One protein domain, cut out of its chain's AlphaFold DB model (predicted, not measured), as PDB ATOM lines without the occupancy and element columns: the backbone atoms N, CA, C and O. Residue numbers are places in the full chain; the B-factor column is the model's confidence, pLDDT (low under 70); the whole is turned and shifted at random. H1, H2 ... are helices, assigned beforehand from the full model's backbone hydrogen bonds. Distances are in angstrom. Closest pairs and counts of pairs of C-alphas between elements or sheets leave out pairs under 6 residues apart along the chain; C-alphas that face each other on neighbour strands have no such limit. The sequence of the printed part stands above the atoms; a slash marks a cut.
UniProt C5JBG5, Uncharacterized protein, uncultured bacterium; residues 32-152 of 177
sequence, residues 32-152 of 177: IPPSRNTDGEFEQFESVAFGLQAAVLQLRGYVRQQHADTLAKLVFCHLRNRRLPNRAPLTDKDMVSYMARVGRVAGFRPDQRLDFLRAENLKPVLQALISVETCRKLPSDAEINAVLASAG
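Overview. This is residues 32 to 152 of the 177 residues of an uncharacterized protein of uncultured bacterium (UniProt C5JBG5). Five crossed helices make a compact body: H1 and H4 cross in the middle, H5 covers one side of them, and H2 and H3 cross each other on the opposite side. The helices touch in a ring, each touching the next along the chain and H5 touching H1. The printed part has 121 residues with five named helices, H1 to H5 in order, and no named strand; the class is all helix. The radius of gyration of the C-alphas is 14.4 A, and the spans are 41 by 37 by 29 A.

Arrangement. Start at H1, residues 48 to 66; its residues 59 to 66 alone touch H2, residues 71 to 80, only just about perpendicular at 72 degrees, and the closest C-alphas, of Tyr 62 and Cys 77, are 6.5 A apart. Next, H2 touches H3, residues 92 to 106, at a steep tilt of 51 degrees, closest at C-alphas 72 and 99, 6.4 A. With residues 101 to 106 alone, H3 touches H4, residues 119 to 133, closest at C-alphas 106 and 124, 4.6 A. Look at C-alphas 56 and 126, the closest of H1 and H4, 7.6 A: these helices are close but not clearly touching. H5, residues 141 to 150, touches H1, closest at C-alphas 53 and 147, 5.7 A, and H4, closest at C-alphas 119 and 148, 6.6 A. H3 and H5 are apart. Every O i to N i+4 pair is within hydrogen-bond range in H1, H2, H3 and H5; in H4, 9 of 11 are.

Along the chain. Find C-alpha 48 at (9.537, -49.371, 32.696); from there H1 runs 26.0 A to C-alpha 66. H2 spans 14.0 A, H3 20.8 A and H4 20.4 A. H5 runs 14.2 A to C-alpha 150 at (15.968, -37.458, 38.386).

Size, cuts and confidence. The C-alphas farthest apart, of Ser 35 and Gln 112, are 41.5 A apart. The printed part has no cut; the links H2 to H3 and H3 to H4 are long. Look for pLDDT under 70 at residues 84 to 87 and 135 to 136.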
ATOM      1  N   ILE A  32       5.981 -44.177  23.486       92.38
ATOM      2  CA  ILE A  32       5.747 -44.696  22.147       92.38
ATOM      3  C   ILE A  32       4.659 -43.831  21.498       92.38
ATOM      4  O   ILE A  32       3.563 -43.712  22.052       92.38
ATOM      5  N   PRO A  33       4.922 -43.245  20.314       90.50
ATOM      6  CA  PRO A  33       3.975 -42.342  19.674       90.50
ATOM      7  C   PRO A  33       2.645 -43.053  19.377       90.50
ATOM      8  O   PRO A  33       2.656 -44.257  19.104       90.50
ATOM      9  N   PRO A  34       1.512 -42.323  19.330       89.56
ATOM     10  CA  PRO A  34       0.193 -42.915  19.094       89.56
ATOM     11  C   PRO A  34       0.120 -43.828  17.862       89.56
ATOM     12  O   PRO A  34      -0.547 -44.852  17.900       89.56
ATOM     13  N   SER A  35       0.867 -43.518  16.796       89.88
ATOM     14  CA  SER A  35       0.936 -44.334  15.574       89.88
ATOM     15  C   SER A  35       1.573 -45.718  15.757       89.88
ATOM     16  O   SER A  35       1.430 -46.572  14.887       89.88
ATOM     17  N   ARG A  36       2.302 -45.940  16.857       90.81
ATOM     18  CA  ARG A  36       2.960 -47.212  17.205       90.81
ATOM     19  C   ARG A  36       2.463 -47.789  18.533       90.81
ATOM     20  O   ARG A  36       2.905 -48.869  18.919       90.81
ATOM     21  N   ASN A  37       1.585 -47.078  19.238       89.44
ATOM     22  CA  ASN A  37       0.992 -47.534  20.485       89.44
ATOM     23  C   ASN A  37      -0.044 -48.625  20.182       89.44
ATOM     24  O   ASN A  37      -0.997 -48.399  19.440       89.44
ATOM     25  N   THR A  38       0.164 -49.815  20.743       88.00
ATOM     26  CA  THR A  38      -0.690 -50.987  20.478       88.00
ATOM     27  C   THR A  38      -1.891 -51.113  21.414       88.00
ATOM     28  O   THR A  38      -2.771 -51.929  21.160       88.00
ATOM     29  N   ASP A  39      -1.924 -50.335  22.496       85.25
ATOM     30  CA  ASP A  39      -3.009 -50.337  23.479       85.25
ATOM     31  C   ASP A  39      -4.125 -49.357  23.086       85.25
ATOM     32  O   ASP A  39      -5.305 -49.679  23.197       85.25
ATOM     33  N   GLY A  40      -3.747 -48.184  22.570       82.31
ATOM     34  CA  GLY A  40      -4.675 -47.179  22.042       82.31
ATOM     35  C   GLY A  40      -5.425 -46.357  23.099       82.31
ATOM     36  O   GLY A  40      -5.921 -45.284  22.764       82.31
ATOM     37  N   GLU A  41      -5.471 -46.791  24.364       85.38
ATOM     38  CA  GLU A  41      -6.103 -46.049  25.470       85.38
ATOM     39  C   GLU A  41      -5.073 -45.477  26.457       85.38
ATOM     40  O   GLU A  41      -5.218 -44.357  26.959       85.38
ATOM     41  N   PHE A  42      -4.021 -46.239  26.747       88.81
ATOM     42  CA  PHE A  42      -3.004 -45.914  27.740       88.81
ATOM     43  C   PHE A  42      -1.670 -45.548  27.089       88.81
ATOM     44  O   PHE A  42      -1.328 -46.031  26.011       88.81
ATOM     45  N   GLU A  43      -0.871 -44.733  27.778       91.50
ATOM     46  CA  GLU A  43       0.531 -44.521  27.411       91.50
ATOM     47  C   GLU A  43       1.265 -45.860  27.359       91.50
ATOM     48  O   GLU A  43       1.079 -46.722  28.229       91.50
ATOM     49  N   GLN A  44       2.132 -45.998  26.361       92.75
ATOM     50  CA  GLN A  44       3.072 -47.097  26.234       92.75
ATOM     51  C   GLN A  44       4.482 -46.514  26.220       92.75
ATOM     52  O   GLN A  44       4.723 -45.525  25.539       92.75
ATOM     53  N   PHE A  45       5.409 -47.111  26.963       93.12
ATOM     54  CA  PHE A  45       6.781 -46.620  27.075       93.12
ATOM     55  C   PHE A  45       7.793 -47.635  26.545       93.12
ATOM     56  O   PHE A  45       7.595 -48.849  26.641       93.12
ATOM     57  N   GLU A  46       8.923 -47.143  26.043       92.88
ATOM     58  CA  GLU A  46      10.051 -47.970  25.594       92.88
ATOM     59  C   GLU A  46      10.587 -48.863  26.725       92.88
ATOM     60  O   GLU A  46      10.967 -50.010  26.502       92.88
ATOM     61  N   SER A  47      10.557 -48.371  27.967       90.88
ATOM     62  CA  SER A  47      11.000 -49.104  29.153       90.88
ATOM     63  C   SER A  47      10.170 -48.750  30.388       90.88
ATOM     64  O   SER A  47       9.543 -47.692  30.462       90.88
ATOM     65  N   VAL A  48      10.199 -49.624  31.401       88.25
ATOM     66  CA  VAL A  48       9.537 -49.371  32.696       88.25
ATOM     67  C   VAL A  48      10.114 -48.137  33.388       88.25
ATOM     68  O   VAL A  48       9.371 -47.413  34.044       88.25
ATOM     69  N   ALA A  49      11.411 -47.862  33.215       90.19
ATOM     70  CA  ALA A  49      12.054 -46.681  33.781       90.19
ATOM     71  C   ALA A  49      11.412 -45.383  33.262       90.19
ATOM     72  O   ALA A  49      11.100 -44.497  34.059       90.19
ATOM     73  N   PHE A  50      11.117 -45.304  31.959       92.50
ATOM     74  CA  PHE A  50      10.400 -44.161  31.385       92.50
ATOM     75  C   PHE A  50       8.969 -44.045  31.912       92.50
ATOM     76  O   PHE A  50       8.534 -42.950  32.267       92.50
ATOM     77  N   GLY A  51       8.257 -45.164  32.061       92.06
ATOM     78  CA  GLY A  51       6.928 -45.155  32.670       92.06
ATOM     79  C   GLY A  51       6.926 -44.709  34.133       92.06
ATOM     80  O   GLY A  51       6.038 -43.969  34.552       92.06
ATOM     81  N   LEU A  52       7.936 -45.103  34.914       92.25
ATOM     82  CA  LEU A  52       8.116 -44.629  36.290       92.25
ATOM     83  C   LEU A  52       8.412 -43.131  36.329       92.25
ATOM     84  O   LEU A  52       7.840 -42.411  37.148       92.25
ATOM     85  N   GLN A  53       9.264 -42.641  35.429       93.12
ATOM     86  CA  GLN A  53       9.561 -41.215  35.327       93.12
ATOM     87  C   GLN A  53       8.310 -40.416  34.964       93.12
ATOM     88  O   GLN A  53       8.000 -39.416  35.613       93.12
ATOM     89  N   ALA A  54       7.539 -40.891  33.987       93.81
ATOM     90  CA  ALA A  54       6.259 -40.306  33.623       93.81
ATOM     91  C   ALA A  54       5.271 -40.287  34.798       93.81
ATOM     92  O   ALA A  54       4.586 -39.280  34.989       93.81
ATOM     93  N   ALA A  55       5.225 -41.357  35.600       93.25
ATOM     94  CA  ALA A  55       4.390 -41.441  36.792       93.25
ATOM     95  C   ALA A  55       4.755 -40.358  37.818       93.25
ATOM     96  O   ALA A  55       3.891 -39.599  38.258       93.25
ATOM     97  N   VAL A  56       6.043 -40.224  38.146       95.06
ATOM     98  CA  VAL A  56       6.525 -39.203  39.089       95.06
ATOM     99  C   VAL A  56       6.249 -37.794  38.568       95.06
ATOM    100  O   VAL A  56       5.758 -36.949  39.316       95.06
ATOM    101  N   LEU A  57       6.512 -37.530  37.284       93.38
ATOM    102  CA  LEU A  57       6.246 -36.226  36.673       93.38
ATOM    103  C   LEU A  57       4.756 -35.871  36.705       93.38
ATOM    104  O   LEU A  57       4.420 -34.718  36.982       93.38
ATOM    105  N   GLN A  58       3.877 -36.851  36.481       94.12
ATOM    106  CA  GLN A  58       2.432 -36.660  36.557       94.12
ATOM    107  C   GLN A  58       1.990 -36.289  37.976       94.12
ATOM    108  O   GLN A  58       1.311 -35.279  38.162       94.12
ATOM    109  N   LEU A  59       2.415 -37.062  38.980       94.88
ATOM    110  CA  LEU A  59       2.070 -36.798  40.379       94.88
ATOM    111  C   LEU A  59       2.621 -35.444  40.839       94.88
ATOM    112  O   LEU A  59       1.895 -34.651  41.433       94.88
ATOM    113  N   ARG A  60       3.867 -35.117  40.477       94.56
ATOM    114  CA  ARG A  60       4.462 -33.797  40.728       94.56
ATOM    115  C   ARG A  60       3.653 -32.674  40.070       94.56
ATOM    116  O   ARG A  60       3.492 -31.607  40.660       94.56
ATOM    117  N   GLY A  61       3.136 -32.909  38.863       93.44
ATOM    118  CA  GLY A  61       2.229 -31.999  38.165       93.44
ATOM    119  C   GLY A  61       0.940 -31.752  38.947       93.44
ATOM    120  O   GLY A  61       0.558 -30.599  39.127       93.44
ATOM    121  N   TYR A  62       0.316 -32.798  39.494       94.50
ATOM    122  CA  TYR A  62      -0.878 -32.663  40.342       94.50
ATOM    123  C   TYR A  62      -0.606 -31.817  41.585       94.50
ATOM    124  O   TYR A  62      -1.390 -30.930  41.915       94.50
ATOM    125  N   VAL A  63       0.538 -32.027  42.236       94.38
ATOM    126  CA  VAL A  63       0.935 -31.243  43.412       94.38
ATOM    127  C   VAL A  63       1.121 -29.770  43.045       94.38
ATOM    128  O   VAL A  63       0.561 -28.896  43.701       94.38
ATOM    129  N   ARG A  64       1.869 -29.479  41.973       93.50
ATOM    130  CA  ARG A  64       2.224 -28.101  41.598       93.50
ATOM    131  C   ARG A  64       1.088 -27.315  40.948       93.50
ATOM    132  O   ARG A  64       0.991 -26.118  41.179       93.50
ATOM    133  N   GLN A  65       0.274 -27.960  40.117       92.25
ATOM    134  CA  GLN A  65      -0.736 -27.285  39.292       92.25
ATOM    135  C   GLN A  65      -2.143 -27.382  39.880       92.25
ATOM    136  O   GLN A  65      -2.968 -26.513  39.632       92.25
ATOM    137  N   GLN A  66      -2.437 -28.447  40.634       91.38
ATOM    138  CA  GLN A  66      -3.765 -28.691  41.213       91.38
ATOM    139  C   GLN A  66      -3.762 -28.580  42.743       91.38
ATOM    140  O   GLN A  66      -4.779 -28.857  43.375       91.38
ATOM    141  N   HIS A  67      -2.634 -28.171  43.342       92.81
ATOM    142  CA  HIS A  67      -2.470 -28.001  44.790       92.81
ATOM    143  C   HIS A  67      -2.911 -29.239  45.586       92.81
ATOM    144  O   HIS A  67      -3.580 -29.144  46.620       92.81
ATOM    145  N   ALA A  68      -2.557 -30.423  45.075       94.12
ATOM    146  CA  ALA A  68      -2.828 -31.691  45.731       94.12
ATOM    147  C   ALA A  68      -1.894 -31.878  46.938       94.12
ATOM    148  O   ALA A  68      -0.822 -32.461  46.812       94.12
ATOM    149  N   ASP A  69      -2.305 -31.361  48.097       94.19
ATOM    150  CA  ASP A  69      -1.567 -31.399  49.369       94.19
ATOM    151  C   ASP A  69      -2.023 -32.521  50.313       94.19
ATOM    152  O   ASP A  69      -1.458 -32.676  51.389       94.19
ATOM    153  N   THR A  70      -3.030 -33.315  49.934       95.12
ATOM    154  CA  THR A  70      -3.485 -34.493  50.689       95.12
ATOM    155  C   THR A  70      -3.528 -35.729  49.805       95.12
ATOM    156  O   THR A  70      -3.653 -35.626  48.580       95.12
ATOM    157  N   LEU A  71      -3.469 -36.916  50.418       93.06
ATOM    158  CA  LEU A  71      -3.586 -38.171  49.675       93.06
ATOM    159  C   LEU A  71      -4.901 -38.227  48.883       93.06
ATOM    160  O   LEU A  71      -4.892 -38.602  47.711       93.06
ATOM    161  N   ALA A  72      -6.017 -37.820  49.496       92.56
ATOM    162  CA  ALA A  72      -7.318 -37.788  48.840       92.56
ATOM    163  C   ALA A  72      -7.300 -36.895  47.595       92.56
ATOM    164  O   ALA A  72      -7.754 -37.329  46.542       92.56
ATOM    165  N   LYS A  73      -6.725 -35.685  47.677       94.38
ATOM    166  CA  LYS A  73      -6.619 -34.784  46.519       94.38
ATOM    167  C   LYS A  73      -5.731 -35.370  45.428       94.38
ATOM    168  O   LYS A  73      -6.123 -35.356  44.267       94.38
ATOM    169  N   LEU A  74      -4.569 -35.916  45.788       94.56
ATOM    170  CA  LEU A  74      -3.632 -36.490  44.823       94.56
ATOM    171  C   LEU A  74      -4.258 -37.669  44.064       94.56
ATOM    172  O   LEU A  74      -4.210 -37.719  42.834       94.56
ATOM    173  N   VAL A  75      -4.897 -38.587  44.794       91.81
ATOM    174  CA  VAL A  75      -5.608 -39.734  44.216       91.81
ATOM    175  C   VAL A  75      -6.828 -39.283  43.416       91.81
ATOM    176  O   VAL A  75      -7.086 -39.821  42.343       91.81
ATOM    177  N   PHE A  76      -7.562 -38.273  43.880       91.69
ATOM    178  CA  PHE A  76      -8.685 -37.711  43.134       91.69
ATOM    179  C   PHE A  76      -8.234 -37.104  41.797       91.69
ATOM    180  O   PHE A  76      -8.836 -37.400  40.768       91.69
ATOM    181  N   CYS A  77      -7.146 -36.325  41.777       91.81
ATOM    182  CA  CYS A  77      -6.539 -35.820  40.541       91.81
ATOM    183  C   CYS A  77      -6.150 -36.966  39.598       91.81
ATOM    184  O   CYS A  77      -6.426 -36.893  38.400       91.81
ATOM    185  N   HIS A  78      -5.557 -38.038  40.139       90.56
ATOM    186  CA  HIS A  78      -5.212 -39.240  39.376       90.56
ATOM    187  C   HIS A  78      -6.439 -39.886  38.733       90.56
ATOM    188  O   HIS A  78      -6.472 -40.058  37.520       90.56
ATOM    189  N   LEU A  79      -7.480 -40.175  39.516       87.19
ATOM    190  CA  LEU A  79      -8.693 -40.834  39.027       87.19
ATOM    191  C   LEU A  79      -9.496 -39.956  38.059       87.19
ATOM    192  O   LEU A  79      -9.987 -40.453  37.047       87.19
ATOM    193  N   ARG A  80      -9.602 -38.647  38.323       84.19
ATOM    194  CA  ARG A  80     -10.319 -37.703  37.451       84.19
ATOM    195  C   ARG A  80      -9.703 -37.646  36.057       84.19
ATOM    196  O   ARG A  80     -10.430 -37.625  35.068       84.19
ATOM    197  N   ASN A  81      -8.375 -37.679  35.983       79.00
ATOM    198  CA  ASN A  81      -7.640 -37.687  34.722       79.00
ATOM    199  C   ASN A  81      -7.635 -39.061  34.026       79.00
ATOM    200  O   ASN A  81      -7.056 -39.184  32.954       79.00
ATOM    201  N   ARG A  82      -8.288 -40.083  34.602       75.75
ATOM    202  CA  ARG A  82      -8.456 -41.430  34.028       75.75
ATOM    203  C   ARG A  82      -9.865 -41.692  33.479       75.75
ATOM    204  O   ARG A  82     -10.245 -42.845  33.273       75.75
ATOM    205  N   ARG A  83     -10.663 -40.647  33.240       71.19
ATOM    206  CA  ARG A  83     -12.024 -40.801  32.706       71.19
ATOM    207  C   ARG A  83     -11.983 -41.200  31.227       71.19
ATOM    208  O   ARG A  83     -11.779 -40.361  30.357       71.19
ATOM    209  N   LEU A  84     -12.190 -42.488  30.963       68.44
ATOM    210  CA  LEU A  84     -12.269 -43.056  29.617       68.44
ATOM    211  C   LEU A  84     -13.698 -42.949  29.060       68.44
ATOM    212  O   LEU A  84     -14.641 -43.257  29.791       68.44
ATOM    213  N   PRO A  85     -13.883 -42.585  27.777       64.88
ATOM    214  CA  PRO A  85     -15.210 -42.480  27.165       64.88
ATOM    215  C   PRO A  85     -15.944 -43.829  27.092       64.88
ATOM    216  O   PRO A  85     -17.168 -43.864  27.151       64.88
ATOM    217  N   ASN A  86     -15.198 -44.937  27.032       67.25
ATOM    218  CA  ASN A  86     -15.738 -46.290  26.862       67.25
ATOM    219  C   ASN A  86     -15.888 -47.070  28.179       67.25
ATOM    220  O   ASN A  86     -16.154 -48.272  28.158       67.25
ATOM    221  N   ARG A  87     -15.695 -46.426  29.339       69.75
ATOM    222  CA  ARG A  87     -15.892 -47.062  30.650       69.75
ATOM    223  C   ARG A  87     -16.989 -46.365  31.433       69.75
ATOM    224  O   ARG A  87     -17.139 -45.147  31.375       69.75
ATOM    225  N   ALA A  88     -17.719 -47.161  32.212       70.94
ATOM    226  CA  ALA A  88     -18.651 -46.627  33.189       70.94
ATOM    227  C   ALA A  88     -17.918 -45.635  34.115       70.94
ATOM    228  O   ALA A  88     -16.778 -45.906  34.517       70.94
ATOM    229  N   PRO A  89     -18.535 -44.484  34.435       75.50
ATOM    230  CA  PRO A  89     -17.944 -43.538  35.365       75.50
ATOM    231  C   PRO A  89     -17.722 -44.211  36.721       75.50
ATOM    232  O   PRO A  89     -18.512 -45.054  37.147       75.50
ATOM    233  N   LEU A  90     -16.649 -43.817  37.406       81.12
ATOM    234  CA  LEU A  90     -16.411 -44.254  38.777       81.12
ATOM    235  C   LEU A  90     -17.518 -43.716  39.676       81.12
ATOM    236  O   LEU A  90     -17.839 -42.528  39.620       81.12
ATOM    237  N   THR A  91     -18.075 -44.582  40.513       84.69
ATOM    238  CA  THR A  91     -18.995 -44.152  41.566       84.69
ATOM    239  C   THR A  91     -18.212 -43.559  42.737       84.69
ATOM    240  O   THR A  91     -17.026 -43.853  42.922       84.69
ATOM    241  N   ASP A  92     -18.879 -42.786  43.594       82.75
ATOM    242  CA  ASP A  92     -18.274 -42.287  44.837       82.75
ATOM    243  C   ASP A  92     -17.724 -43.430  45.698       82.75
ATOM    244  O   ASP A  92     -16.638 -43.334  46.269       82.75
ATOM    245  N   LYS A  93     -18.431 -44.564  45.715       85.50
ATOM    246  CA  LYS A  93     -18.003 -45.774  46.419       85.50
ATOM    247  C   LYS A  93     -16.703 -46.348  45.851       85.50
ATOM    248  O   LYS A  93     -15.853 -46.779  46.634       85.50
ATOM    249  N   ASP A  94     -16.531 -46.349  44.530       83.88
ATOM    250  CA  ASP A  94     -15.299 -46.824  43.883       83.88
ATOM    251  C   ASP A  94     -14.121 -45.908  44.208       83.88
ATOM    252  O   ASP A  94     -13.024 -46.379  44.515       83.88
ATOM    253  N   MET A  95     -14.353 -44.593  44.187       84.94
ATOM    254  CA  MET A  95     -13.336 -43.599  44.528       84.94
ATOM    255  C   MET A  95     -12.893 -43.738  45.987       84.94
ATOM    256  O   MET A  95     -11.695 -43.825  46.258       84.94
ATOM    257  N   VAL A  96     -13.842 -43.838  46.922       87.25
ATOM    258  CA  VAL A  96     -13.560 -44.036  48.354       87.25
ATOM    259  C   VAL A  96     -12.814 -45.348  48.593       87.25
ATOM    260  O   VAL A  96     -11.822 -45.372  49.321       87.25
ATOM    261  N   SER A  97     -13.243 -46.435  47.949       86.19
ATOM    262  CA  SER A  97     -12.607 -47.751  48.088       86.19
ATOM    263  C   SER A  97     -11.171 -47.750  47.559       86.19
ATOM    264  O   SER A  97     -10.270 -48.293  48.205       86.19
ATOM    265  N   TYR A  98     -10.928 -47.094  46.423       87.56
ATOM    266  CA  TYR A  98      -9.590 -46.937  45.861       87.56
ATOM    267  C   TYR A  98      -8.695 -46.073  46.759       87.56
ATOM    268  O   TYR A  98      -7.587 -46.493  47.095       87.56
ATOM    269  N   MET A  99      -9.178 -44.914  47.225       89.31
ATOM    270  CA  MET A  99      -8.437 -44.050  48.156       89.31
ATOM    271  C   MET A  99      -8.077 -44.781  49.451       89.31
ATOM    272  O   MET A  99      -6.936 -44.701  49.901       89.31
ATOM    273  N   ALA A 100      -9.016 -45.538  50.025       88.81
ATOM    274  CA  ALA A 100      -8.775 -46.324  51.231       88.81
ATOM    275  C   ALA A 100      -7.711 -47.408  51.009       88.81
ATOM    276  O   ALA A 100      -6.863 -47.632  51.875       88.81
ATOM    277  N   ARG A 101      -7.717 -48.067  49.841       89.00
ATOM    278  CA  ARG A 101      -6.698 -49.062  49.482       89.00
ATOM    279  C   ARG A 101      -5.321 -48.420  49.324       89.00
ATOM    280  O   ARG A 101      -4.370 -48.919  49.920       89.00
ATOM    281  N   VAL A 102      -5.216 -47.322  48.575       91.19
ATOM    282  CA  VAL A 102      -3.944 -46.603  48.385       91.19
ATOM    283  C   VAL A 102      -3.421 -46.080  49.719       91.19
ATOM    284  O   VAL A 102      -2.253 -46.291  50.024       91.19
ATOM    285  N   GLY A 103      -4.272 -45.476  50.553       92.38
ATOM    286  CA  GLY A 103      -3.873 -44.955  51.863       92.38
ATOM    287  C   GLY A 103      -3.377 -46.030  52.816       92.38
ATOM    288  O   GLY A 103      -2.340 -45.853  53.448       92.38
ATOM    289  N   ARG A 104      -4.044 -47.191  52.847       91.88
ATOM    290  CA  ARG A 104      -3.594 -48.337  53.647       91.88
ATOM    291  C   ARG A 104      -2.210 -48.829  53.224       91.88
ATOM    292  O   ARG A 104      -1.400 -49.140  54.087       91.88
ATOM    293  N   VAL A 105      -1.949 -48.917  51.919       90.38
ATOM    294  CA  VAL A 105      -0.655 -49.392  51.397       90.38
ATOM    295  C   VAL A 105       0.438 -48.332  51.569       90.38
ATOM    296  O   VAL A 105       1.562 -48.675  51.918       90.38
ATOM    297  N   ALA A 106       0.110 -47.055  51.364       92.44
ATOM    298  CA  ALA A 106       1.046 -45.941  51.505       92.44
ATOM    299  C   ALA A 106       1.333 -45.564  52.970       92.44
ATOM    300  O   ALA A 106       2.326 -44.894  53.233       92.44
ATOM    301  N   GLY A 107       0.478 -45.971  53.915       94.75
ATOM    302  CA  GLY A 107       0.608 -45.631  55.334       94.75
ATOM    303  C   GLY A 107       0.118 -44.225  55.692       94.75
ATOM    304  O   GLY A 107       0.509 -43.692  56.727       94.75
ATOM    305  N   PHE A 108      -0.737 -43.619  54.862       94.12
ATOM    306  CA  PHE A 108      -1.232 -42.254  55.059       94.12
ATOM    307  C   PHE A 108      -2.751 -42.205  55.167       94.12
ATOM    308  O   PHE A 108      -3.471 -42.948  54.489       94.12
ATOM    309  N   ARG A 109      -3.255 -41.276  55.985       90.94
ATOM    310  CA  ARG A 109      -4.693 -40.993  56.014       90.94
ATOM    311  C   ARG A 109      -5.101 -40.178  54.780       90.94
ATOM    312  O   ARG A 109      -4.325 -39.334  54.335       90.94
ATOM    313  N   PRO A 110      -6.322 -40.356  54.245       89.62
ATOM    314  CA  PRO A 110      -6.785 -39.606  53.074       89.62
ATOM    315  C   PRO A 110      -6.732 -38.078  53.245       89.62
ATOM    316  O   PRO A 110      -6.401 -37.359  52.305       89.62
ATOM    317  N   ASP A 111      -7.038 -37.587  54.445       91.19
ATOM    318  CA  ASP A 111      -7.100 -36.170  54.813       91.19
ATOM    319  C   ASP A 111      -5.762 -35.593  55.303       91.19
ATOM    320  O   ASP A 111      -5.642 -34.382  55.488       91.19
ATOM    321  N   GLN A 112      -4.746 -36.439  55.498       89.56
ATOM    322  CA  GLN A 112      -3.437 -36.008  55.975       89.56
ATOM    323  C   GLN A 112      -2.771 -35.096  54.945       89.56
ATOM    324  O   GLN A 112      -2.600 -35.472  53.782       89.56
ATOM    325  N   ARG A 113      -2.367 -33.904  55.396       93.00
ATOM    326  CA  ARG A 113      -1.538 -32.998  54.603       93.00
ATOM    327  C   ARG A 113      -0.105 -33.506  54.533       93.00
ATOM    328  O   ARG A 113       0.477 -33.847  55.562       93.00
ATOM    329  N   LEU A 114       0.448 -33.543  53.329       93.00
ATOM    330  CA  LEU A 114       1.773 -34.073  53.027       93.00
ATOM    331  C   LEU A 114       2.468 -33.184  51.998       93.00
ATOM    332  O   LEU A 114       1.855 -32.725  51.034       93.00
ATOM    333  N   ASP A 115       3.776 -32.994  52.167       92.88
ATOM    334  CA  ASP A 115       4.609 -32.409  51.120       92.88
ATOM    335  C   ASP A 115       5.043 -33.509  50.147       92.88
ATOM    336  O   ASP A 115       6.064 -34.173  50.336       92.88
ATOM    337  N   PHE A 116       4.249 -33.727  49.103       94.06
ATOM    338  CA  PHE A 116       4.553 -34.698  48.050       94.06
ATOM    339  C   PHE A 116       5.685 -34.260  47.109       94.06
ATOM    340  O   PHE A 116       6.024 -34.998  46.186       94.06
ATOM    341  N   LEU A 117       6.296 -33.088  47.320       93.81
ATOM    342  CA  LEU A 117       7.566 -32.742  46.680       93.81
ATOM    343  C   LEU A 117       8.768 -33.300  47.448       93.81
ATOM    344  O   LEU A 117       9.899 -33.083  47.026       93.81
ATOM    345  N   ARG A 118       8.535 -34.067  48.519       93.44
ATOM    346  CA  ARG A 118       9.552 -34.840  49.234       93.44
ATOM    347  C   ARG A 118       9.410 -36.328  48.977       93.44
ATOM    348  O   ARG A 118       8.304 -36.881  48.988       93.44
ATOM    349  N   ALA A 119      10.544 -36.993  48.779       93.25
ATOM    350  CA  ALA A 119      10.580 -38.402  48.418       93.25
ATOM    351  C   ALA A 119       9.980 -39.295  49.513       93.25
ATOM    352  O   ALA A 119       9.269 -40.241  49.178       93.25
ATOM    353  N   GLU A 120      10.182 -38.963  50.795       92.94
ATOM    354  CA  GLU A 120       9.576 -39.681  51.928       92.94
ATOM    355  C   GLU A 120       8.042 -39.774  51.856       92.94
ATOM    356  O   GLU A 120       7.468 -40.769  52.293       92.94
ATOM    357  N   ASN A 121       7.384 -38.784  51.248       94.81
ATOM    358  CA  ASN A 121       5.928 -38.743  51.129       94.81
ATOM    359  C   ASN A 121       5.448 -39.270  49.773       94.81
ATOM    360  O   ASN A 121       4.423 -39.946  49.697       94.81
ATOM    361  N   LEU A 122       6.169 -38.979  48.685       95.12
ATOM    362  CA  LEU A 122       5.748 -39.389  47.343       95.12
ATOM    363  C   LEU A 122       6.032 -40.868  47.058       95.12
ATOM    364  O   LEU A 122       5.228 -41.527  46.397       95.12
ATOM    365  N   LYS A 123       7.149 -41.410  47.563       95.00
ATOM    366  CA  LYS A 123       7.552 -42.801  47.313       95.00
ATOM    367  C   LYS A 123       6.509 -43.821  47.793       95.00
ATOM    368  O   LYS A 123       6.138 -44.663  46.973       95.00
ATOM    369  N   PRO A 124       5.987 -43.760  49.038       94.00
ATOM    370  CA  PRO A 124       4.992 -44.728  49.502       94.00
ATOM    371  C   PRO A 124       3.701 -44.675  48.682       94.00
ATOM    372  O   PRO A 124       3.109 -45.711  48.386       94.00
ATOM    373  N   VAL A 125       3.289 -43.479  48.248       94.62
ATOM    374  CA  VAL A 125       2.105 -43.318  47.396       94.62
ATOM    375  C   VAL A 125       2.340 -43.886  46.003       94.62
ATOM    376  O   VAL A 125       1.490 -44.611  45.494       94.62
ATOM    377  N   LEU A 126       3.497 -43.619  45.394       93.94
ATOM    378  CA  LEU A 126       3.850 -44.195  44.099       93.94
ATOM    379  C   LEU A 126       3.865 -45.728  44.168       93.94
ATOM    380  O   LEU A 126       3.241 -46.378  43.335       93.94
ATOM    381  N   GLN A 127       4.508 -46.311  45.182       92.44
ATOM    382  CA  GLN A 127       4.516 -47.763  45.395       92.44
ATOM    383  C   GLN A 127       3.099 -48.321  45.575       92.44
ATOM    384  O   GLN A 127       2.771 -49.359  44.997       92.44
ATOM    385  N   ALA A 128       2.242 -47.618  46.318       90.94
ATOM    386  CA  ALA A 128       0.849 -48.001  46.491       90.94
ATOM    387  C   ALA A 128       0.073 -47.990  45.167       90.94
ATOM    388  O   ALA A 128      -0.582 -48.980  44.852       90.94
ATOM    389  N   LEU A 129       0.184 -46.928  44.363       90.12
ATOM    390  CA  LEU A 129      -0.466 -46.846  43.050       90.12
ATOM    391  C   LEU A 129      -0.006 -47.984  42.131       90.12
ATOM    392  O   LEU A 129      -0.840 -48.697  41.579       90.12
ATOM    393  N   ILE A 130       1.306 -48.230  42.051       89.06
ATOM    394  CA  ILE A 130       1.869 -49.319  41.241       89.06
ATOM    395  C   ILE A 130       1.332 -50.676  41.698       89.06
ATOM    396  O   ILE A 130       0.931 -51.490  40.869       89.06
ATOM    397  N   SER A 131       1.280 -50.913  43.012       85.44
ATOM    398  CA  SER A 131       0.761 -52.161  43.576       85.44
ATOM    399  C   SER A 131      -0.738 -52.357  43.335       85.44
ATOM    400  O   SER A 131      -1.201 -53.498  43.328       85.44
ATOM    401  N   VAL A 132      -1.513 -51.277  43.202       82.06
ATOM    402  CA  VAL A 132      -2.945 -51.361  42.890       82.06
ATOM    403  C   VAL A 132      -3.181 -51.540  41.389       82.06
ATOM    404  O   VAL A 132      -4.135 -52.222  41.020       82.06
ATOM    405  N   GLU A 133      -2.331 -50.965  40.534       79.06
ATOM    406  CA  GLU A 133      -2.596 -50.824  39.093       79.06
ATOM    407  C   GLU A 133      -1.778 -51.752  38.186       79.06
ATOM    408  O   GLU A 133      -2.128 -51.935  37.019       79.06
ATOM    409  N   THR A 134      -0.713 -52.374  38.692       71.56
ATOM    410  CA  THR A 134       0.142 -53.257  37.892       71.56
ATOM    411  C   THR A 134       0.249 -54.643  38.524       71.56
ATOM    412  O   THR A 134       0.555 -54.775  39.702       71.56
ATOM    413  N   CYS A 135       0.097 -55.704  37.722       66.06
ATOM    414  CA  CYS A 135       0.374 -57.089  38.151       66.06
ATOM    415  C   CYS A 135       1.837 -57.510  37.928       66.06
ATOM    416  O   CYS A 135       2.147 -58.694  37.813       66.06
ATOM    417  N   ARG A 136       2.748 -56.542  37.806       66.44
ATOM    418  CA  ARG A 136       4.188 -56.794  37.749       66.44
ATOM    419  C   ARG A 136       4.747 -56.759  39.158       66.44
ATOM    420  O   ARG A 136       4.187 -56.132  40.054       66.44
ATOM    421  N   LYS A 137       5.907 -57.392  39.316       71.81
ATOM    422  CA  LYS A 137       6.753 -57.171  40.483       71.81
ATOM    423  C   LYS A 137       6.993 -55.665  40.633       71.81
ATOM    424  O   LYS A 137       7.313 -54.996  39.650       71.81
ATOM    425  N   LEU A 138       6.811 -55.158  41.851       77.69
ATOM    426  CA  LEU A 138       7.158 -53.783  42.199       77.69
ATOM    427  C   LEU A 138       8.617 -53.508  41.790       77.69
ATOM    428  O   LEU A 138       9.473 -54.361  42.052       77.69
ATOM    429  N   PRO A 139       8.903 -52.351  41.166       82.50
ATOM    430  CA  PRO A 139      10.275 -51.922  40.946       82.50
ATOM    431  C   PRO A 139      11.030 -51.879  42.273       82.50
ATOM    432  O   PRO A 139      10.440 -51.642  43.333       82.50
ATOM    433  N   SER A 140      12.334 -52.112  42.213       87.25
ATOM    434  CA  SER A 140      13.185 -52.022  43.390       87.25
ATOM    435  C   SER A 140      13.180 -50.605  43.964       87.25
ATOM    436  O   SER A 140      12.991 -49.608  43.261       87.25
ATOM    437  N   ASP A 141      13.446 -50.504  45.263       87.94
ATOM    438  CA  ASP A 141      13.578 -49.217  45.938       87.94
ATOM    439  C   ASP A 141      14.652 -48.329  45.293       87.94
ATOM    440  O   ASP A 141      14.466 -47.117  45.220       87.94
ATOM    441  N   ALA A 142      15.733 -48.922  44.779       88.19
ATOM    442  CA  ALA A 142      16.796 -48.206  44.082       88.19
ATOM    443  C   ALA A 142      16.303 -47.566  42.773       88.19
ATOM    444  O   ALA A 142      16.576 -46.392  42.530       88.19
ATOM    445  N   GLU A 143      15.527 -48.296  41.965       89.31
ATOM    446  CA  GLU A 143      14.940 -47.767  40.726       89.31
ATOM    447  C   GLU A 143      13.974 -46.614  41.016       89.31
ATOM    448  O   GLU A 143      14.040 -45.564  40.376       89.31
ATOM    449  N   ILE A 144      13.108 -46.775  42.021       91.06
ATOM    450  CA  ILE A 144      12.163 -45.723  42.418       91.06
ATOM    451  C   ILE A 144      12.915 -44.493  42.936       91.06
ATOM    452  O   ILE A 144      12.587 -43.368  42.556       91.06
ATOM    453  N   ASN A 145      13.946 -44.693  43.759       92.44
ATOM    454  CA  ASN A 145      14.746 -43.598  44.294       92.44
ATOM    455  C   ASN A 145      15.483 -42.830  43.189       92.44
ATOM    456  O   ASN A 145      15.464 -41.599  43.192       92.44
ATOM    457  N   ALA A 146      16.079 -43.537  42.226       90.31
ATOM    458  CA  ALA A 146      16.769 -42.925  41.094       90.31
ATOM    459  C   ALA A 146      15.820 -42.053  40.259       90.31
ATOM    460  O   ALA A 146      16.156 -40.925  39.894       90.31
ATOM    461  N   VAL A 147      14.601 -42.539  40.010       92.06
ATOM    462  CA  VAL A 147      13.598 -41.789  39.249       92.06
ATOM    463  C   VAL A 147      13.112 -40.560  40.021       92.06
ATOM    464  O   VAL A 147      13.041 -39.478  39.439       92.06
ATOM    465  N   LEU A 148      12.836 -40.682  41.324       92.69
ATOM    466  CA  LEU A 148      12.471 -39.541  42.175       92.69
ATOM    467  C   LEU A 148      13.564 -38.463  42.157       92.69
ATOM    468  O   LEU A 148      13.262 -37.293  41.914       92.69
ATOM    469  N   ALA A 149      14.829 -38.865  42.302       90.31
ATOM    470  CA  ALA A 149      15.971 -37.959  42.229       90.31
ATOM    471  C   ALA A 149      16.078 -37.275  40.853       90.31
ATOM    472  O   ALA A 149      16.187 -36.051  40.787       90.31
ATOM    473  N   SER A 150      15.952 -38.025  39.749       87.56
ATOM    474  CA  SER A 150      15.968 -37.458  38.386       87.56
ATOM    475  C   SER A 150      14.817 -36.479  38.124       87.56
ATOM    476  O   SER A 150      14.943 -35.542  37.338       87.56
ATOM    477  N   ALA A 151      13.691 -36.664  38.817       86.94
ATOM    478  CA  ALA A 151      12.542 -35.774  38.770       86.94
ATOM    479  C   ALA A 151      12.663 -34.604  39.765       86.94
ATOM    480  O   ALA A 151      11.690 -33.874  39.967       86.94
ATOM    481  N   GLY A 152      13.828 -34.403  40.387       88.69
ATOM    482  CA  GLY A 152      14.076 -33.315  41.330       88.69
ATOM    483  C   GLY A 152      13.218 -33.398  42.594       88.69
ATOM    484  O   GLY A 152      12.856 -32.359  43.140       88.69
TER     485      GLY A 152